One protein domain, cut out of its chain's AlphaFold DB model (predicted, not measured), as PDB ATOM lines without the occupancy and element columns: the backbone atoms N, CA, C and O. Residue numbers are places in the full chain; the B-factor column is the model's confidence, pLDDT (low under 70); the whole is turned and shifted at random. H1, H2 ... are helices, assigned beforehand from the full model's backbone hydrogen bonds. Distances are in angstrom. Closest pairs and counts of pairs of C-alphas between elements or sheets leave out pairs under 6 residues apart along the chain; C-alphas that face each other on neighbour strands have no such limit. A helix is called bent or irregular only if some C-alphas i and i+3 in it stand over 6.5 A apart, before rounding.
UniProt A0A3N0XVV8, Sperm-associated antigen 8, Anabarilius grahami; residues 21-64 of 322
ATOM      1  N   VAL A  21      66.823  31.640  94.758       81.94
ATOM      2  CA  VAL A  21      65.429  31.372  94.367       81.94
ATOM      3  C   VAL A  21      64.674  30.688  95.503       81.94
ATOM      4  O   VAL A  21      63.610  31.170  95.890       81.94
ATOM      5  N   GLU A  22      65.224  29.609  96.066       79.50
ATOM      6  CA  GLU A  22      64.596  28.913  97.194       79.50
ATOM      7  C   GLU A  22      64.596  29.794  98.443       79.50
ATOM      8  O   GLU A  22      63.559  29.916  99.090       79.50
ATOM      9  N   GLU A  23      65.697  30.508  98.711       77.81
ATOM     10  CA  GLU A  23      65.788  31.448  99.836       77.81
ATOM     11  C   GLU A  23      64.692  32.519  99.785       77.81
ATOM     12  O   GLU A  23      64.081  32.828 100.804       77.81
ATOM     13  N   ARG A  24      64.395  33.080  98.604       83.25
ATOM     14  CA  ARG A  24      63.305  34.059  98.458       83.25
ATOM     15  C   ARG A  24      61.922  33.425  98.532       83.25
ATOM     16  O   ARG A  24      61.007  34.067  99.044       83.25
ATOM     17  N   ALA A  25      61.760  32.201  98.037       80.50
ATOM     18  CA  ALA A  25      60.487  31.491  98.084       80.50
ATOM     19  C   ALA A  25      60.093  31.107  99.523       80.50
ATOM     20  O   ALA A  25      58.921  31.222  99.884       80.50
ATOM     21  N   THR A  26      61.055  30.718 100.368       75.00
ATOM     22  CA  THR A  26      60.807  30.346 101.774       75.00
ATOM     23  C   THR A  26      60.971  31.508 102.754       75.00
ATOM     24  O   THR A  26      60.553  31.391 103.905       75.00
ATOM     25  N   ALA A  27      61.458  32.672 102.303       77.94
ATOM     26  CA  ALA A  27      61.725  33.847 103.140       77.94
ATOM     27  C   ALA A  27      60.547  34.324 104.004       77.94
ATOM     28  O   ALA A  27      60.771  34.975 105.023       77.94
ATOM     29  N   LEU A  28      59.295  34.087 103.601       78.12
ATOM     30  CA  LEU A  28      58.124  34.434 104.416       78.12
ATOM     31  C   LEU A  28      57.860  33.385 105.510       78.12
ATOM     32  O   LEU A  28      57.432  33.733 106.608       78.12
ATOM     33  N   LEU A  29      58.142  32.119 105.206       74.50
ATOM     34  CA  LEU A  29      57.894  30.960 106.061       74.50
ATOM     35  C   LEU A  29      58.985  30.798 107.131       74.50
ATOM     36  O   LEU A  29      58.677  30.456 108.273       74.50
ATOM     37  N   ASP A  30      60.239  31.110 106.791       72.19
ATOM     38  CA  ASP A  30      61.405  31.053 107.688       72.19
ATOM     39  C   ASP A  30      61.400  32.141 108.781       72.19
ATOM     40  O   ASP A  30      62.108  32.030 109.778       72.19
ATOM     41  N   ARG A  31      60.554  33.177 108.664       71.62
ATOM     42  CA  ARG A  31      60.423  34.252 109.675       71.62
ATOM     43  C   ARG A  31      59.794  33.797 110.989       71.62
ATOM     44  O   ARG A  31      59.825  34.532 111.970       71.62
ATOM     45  N   THR A  32      59.164  32.627 110.995       67.19
ATOM     46  CA  THR A  32      58.300  32.172 112.092       67.19
ATOM     47  C   THR A  32      59.044  31.426 113.204       67.19
ATOM     48  O   THR A  32      58.439  31.089 114.222       67.19
ATOM     49  N   GLY A  33      60.355  31.196 113.069       70.62
ATOM     50  CA  GLY A  33      61.160  30.575 114.120       70.62
ATOM     51  C   GLY A  33      62.605  30.276 113.709       70.62
ATOM     52  O   GLY A  33      62.991  30.519 112.570       70.62
ATOM     53  N   PRO A  34      63.423  29.732 114.625       75.56
ATOM     54  CA  PRO A  34      64.815  29.403 114.338       75.56
ATOM     55  C   PRO A  34      64.925  28.299 113.280       75.56
ATOM     56  O   PRO A  34      64.239  27.272 113.350       75.56
ATOM     57  N   ARG A  35      65.848  28.477 112.327       72.31
ATOM     58  CA  ARG A  35      66.061  27.583 111.171       72.31
ATOM     59  C   ARG A  35      66.340  26.128 111.570       72.31
ATOM     60  O   ARG A  35      65.926  25.190 110.892       72.31
ATOM     61  N   SER A  36      66.960  25.930 112.734       73.75
ATOM     62  CA  SER A  36      67.215  24.611 113.329       73.75
ATOM     63  C   SER A  36      65.939  23.803 113.606       73.75
ATOM     64  O   SER A  36      65.973  22.571 113.584       73.75
ATOM     65  N   ARG A  37      64.804  24.472 113.840       72.56
ATOM     66  CA  ARG A  37      63.496  23.841 114.057       72.56
ATOM     67  C   ARG A  37      62.805  23.514 112.735       72.56
ATOM     68  O   ARG A  37      62.239  22.429 112.620       72.56
ATOM     69  N   VAL A  38      62.913  24.402 111.744       75.12
ATOM     70  CA  VAL A  38      62.374  24.195 110.389       75.12
ATOM     71  C   VAL A  38      63.023  22.977 109.731       75.12
ATOM     72  O   VAL A  38      62.321  22.129 109.196       75.12
ATOM     73  N   HIS A  39      64.341  22.808 109.857       73.56
ATOM     74  CA  HIS A  39      65.026  21.639 109.291       73.56
ATOM     75  C   HIS A  39      64.621  20.309 109.954       73.56
ATOM     76  O   HIS A  39      64.667  19.266 109.308       73.56
ATOM     77  N   LYS A  40      64.233  20.324 111.238       77.19
ATOM     78  CA  LYS A  40      63.856  19.108 111.981       77.19
ATOM     79  C   LYS A  40      62.388  18.724 111.814       77.19
ATOM     80  O   LYS A  40      62.076  17.539 111.797       77.19
ATOM     81  N   TYR A  41      61.496  19.710 111.744       73.06
ATOM     82  CA  TYR A  41      60.048  19.488 111.816       73.06
ATOM     83  C   TYR A  41      59.276  20.041 110.610       73.06
ATOM     84  O   TYR A  41      58.064  19.858 110.534       73.06
ATOM     85  N   GLY A  42      59.961  20.696 109.670       75.88
ATOM     86  CA  GLY A  42      59.343  21.418 108.563       75.88
ATOM     87  C   GLY A  42      58.674  22.722 109.004       75.88
ATOM     88  O   GLY A  42      58.660  23.084 110.185       75.88
ATOM     89  N   HIS A  43      58.110  23.447 108.039       76.81
ATOM     90  CA  HIS A  43      57.324  24.647 108.320       76.81
ATOM     91  C   HIS A  43      55.929  24.295 108.839       76.81
ATOM     92  O   HIS A  43      55.233  23.426 108.304       76.81
ATOM     93  N   THR A  44      55.486  25.039 109.847       71.25
ATOM     94  CA  THR A  44      54.122  24.960 110.369       71.25
ATOM     95  C   THR A  44      53.127  25.458 109.323       71.25
ATOM     96  O   THR A  44      53.313  26.545 108.779       71.25
ATOM     97  N   GLY A  45      52.063  24.696 109.056       68.25
ATOM     98  CA  GLY A  45      50.981  25.116 108.157       68.25
ATOM     99  C   GLY A  45      51.098  24.657 106.699       68.25
ATOM    100  O   GLY A  45      50.146  24.847 105.951       68.25
ATOM    101  N   ILE A  46      52.208  24.023 106.282       73.25
ATOM    102  CA  ILE A  46      52.323  23.461 104.918       73.25
ATOM    103  C   ILE A  46      51.580  22.124 104.802       73.25
ATOM    104  O   ILE A  46      50.853  21.899 103.841       73.25
ATOM    105  N   LEU A  47      51.765  21.227 105.777       66.06
ATOM    106  CA  LEU A  47      51.146  19.892 105.776       66.06
ATOM    107  C   LEU A  47      49.981  19.766 106.766       66.06
ATOM    108  O   LEU A  47      49.152  18.870 106.633       66.06
ATOM    109  N   THR A  48      49.910  20.645 107.766       57.88
ATOM    110  CA  THR A  48      48.876  20.628 108.803       57.88
ATOM    111  C   THR A  48      47.996  21.865 108.676       57.88
ATOM    112  O   THR A  48      48.420  22.973 108.981       57.88
ATOM    113  N   MET A  49      46.752  21.672 108.228       58.56
ATOM    114  CA  MET A  49      45.768  22.750 108.046       58.56
ATOM    115  C   MET A  49      45.295  23.359 109.380       58.56
ATOM    116  O   MET A  49      44.661  24.407 109.387       58.56
ATOM    117  N   ASP A  50      45.625  22.721 110.509       57.81
ATOM    118  CA  ASP A  50      45.306  23.202 111.847       57.81
ATOM    119  C   ASP A  50      46.365  22.710 112.858       57.81
ATOM    120  O   ASP A  50      46.600  21.509 113.005       57.81
ATOM    121  N   VAL A  51      47.059  23.640 113.523       60.81
ATOM    122  CA  VAL A  51      48.166  23.345 114.459       60.81
ATOM    123  C   VAL A  51      47.638  22.780 115.788       60.81
ATOM    124  O   VAL A  51      48.358  22.064 116.483       60.81
ATOM    125  N   ALA A  52      46.374  23.057 116.126       59.19
ATOM    126  CA  ALA A  52      45.709  22.533 117.319       59.19
ATOM    127  C   ALA A  52      45.024  21.175 117.081       59.19
ATOM    128  O   ALA A  52      44.718  20.452 118.036       59.19
ATOM    129  N   ALA A  53      44.801  20.797 115.819       59.22
ATOM    130  CA  ALA A  53      44.216  19.514 115.480       59.22
ATOM    131  C   ALA A  53      45.246  18.402 115.703       59.22
ATOM    132  O   ALA A  53      46.115  18.132 114.871       59.22
ATOM    133  N   LYS A  54      45.136  17.708 116.840       60.59
ATOM    134  CA  LYS A  54      45.765  16.395 117.024       60.59
ATOM    135  C   LYS A  54      45.394  15.542 115.810       60.59
ATOM    136  O   LYS A  54      44.210  15.266 115.610       60.59
ATOM    137  N   VAL A  55      46.383  15.131 115.009       63.97
ATOM    138  CA  VAL A  55      46.196  14.126 113.952       63.97
ATOM    139  C   VAL A  55      45.453  12.973 114.610       63.97
ATOM    140  O   VAL A  55      45.991  12.352 115.527       63.97
ATOM    141  N   GLN A  56      44.203  12.720 114.211       61.19
ATOM    142  CA  GLN A  56      43.317  11.803 114.942       61.19
ATOM    143  C   GLN A  56      43.843  10.351 114.959       61.19
ATOM    144  O   GLN A  56      43.215   9.475 115.547       61.19
ATOM    145  N   GLY A  57      44.992  10.070 114.327       66.31
ATOM    146  CA  GLY A  57      45.623   8.752 114.285       66.31
ATOM    147  C   GLY A  57      44.739   7.708 113.607       66.31
ATOM    148  O   GLY A  57      44.977   6.507 113.735       66.31
ATOM    149  N   ILE A  58      43.689   8.154 112.915       69.69
ATOM    150  CA  ILE A  58      42.739   7.293 112.237       69.69
ATOM    151  C   ILE A  58      43.415   6.884 110.939       69.69
ATOM    152  O   ILE A  58      43.598   7.693 110.031       69.69
ATOM    153  N   SER A  59      43.839   5.625 110.881       78.00
ATOM    154  CA  SER A  59      44.310   5.045 109.633       78.00
ATOM    155  C   SER A  59      43.201   5.127 108.588       78.00
ATOM    156  O   SER A  59      42.017   5.043 108.920       78.00
ATOM    157  N   THR A  60      43.580   5.236 107.318       78.81
ATOM    158  CA  THR A  60      42.641   5.191 106.188       78.81
ATOM    159  C   THR A  60      41.677   4.010 106.318       78.81
ATOM    160  O   THR A  60      40.474   4.184 106.175       78.81
ATOM    161  N   PHE A  61      42.174   2.850 106.758       80.94
ATOM    162  CA  PHE A  61      41.359   1.682 107.088       80.94
ATOM    163  C   PHE A  61      40.282   1.958 108.152       80.94
ATOM    164  O   PHE A  61      39.116   1.659 107.925       80.94
ATOM    165  N   LYS A  62      40.626   2.554 109.303       81.81
ATOM    166  CA  LYS A  62      39.635   2.874 110.349       81.81
ATOM    167  C   LYS A  62      38.638   3.953 109.917       81.81
ATOM    168  O   LYS A  62      37.520   3.960 110.420       81.81
ATOM    169  N   ALA A  63      39.032   4.842 109.006       80.19
ATOM    170  CA  ALA A  63      38.139   5.852 108.444       80.19
ATOM    171  C   ALA A  63      37.120   5.235 107.470       80.19
ATOM    172  O   ALA A  63      35.964   5.645 107.455       80.19
ATOM    173  N   THR A  64      37.530   4.239 106.680       84.12
ATOM    174  CA  THR A  64      36.647   3.572 105.708       84.12
ATOM    175  C   THR A  64      35.795   2.470 106.342       84.12
ATOM    176  O   THR A  64      34.648   2.277 105.949       84.12
TER     177      THR A  64
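This is residues 21 to 64 of the 322 residues of the protein "Sperm-associated antigen 8" of Anabarilius grahami (UniProt A0A3N0XVV8). The model shows an open, winding chain: two short helices, H1 and H2, lie towards one end, and a long arm sticks out from them, residues 47 to 64, with the short helix H3 at its tip. The helices are strung along the chain like beads, without a packed core between them. The printed part has 44 residues with three named helices in the order H1, H2, H3 and no named strand; the class is all helix, though under half of the residues, 18 of 44, are in named elements. The whole is only just extended, close to loose, with a radius of gyration of the C-alphas of 14.3 A, and spans 41 by 19 by 16 A.

The longest helix by residues is H2, residues 35 to 41, and it touches no helix. H1, residues 21 to 26, is apart from H2, and a short link of 8 residues joins them. H3, residues 60 to 64, is apart from both H1 and H2. Every O i to N i+4 pair is within hydrogen-bond range in H1 and H3, and 2 of 3 are in H2.

H2 runs 10.1 A from C-alpha 35 at (66.061, 27.583, 111.171) to C-alpha 41. H1 begins at C-alpha 21, (65.429, 31.372, 94.367), and is 8.8 A long. H3 is 6.2 A long and ends at C-alpha 64, (36.647, 3.572, 105.708). No helix is bent or irregular.

The C-alphas of Val 21 and Lys 62 are the two farthest apart, at 41.6 A. The printed part has no cut. The link from H2 to H3, residues 42 to 59, is long, with 18 residues. Residues 47 to 64, of which 60 to 64 belong to H3, stand free. The mean pLDDT of the printed part is 72.1, and it is under 70 at residue 32, residue 45 and residues 47 to 58.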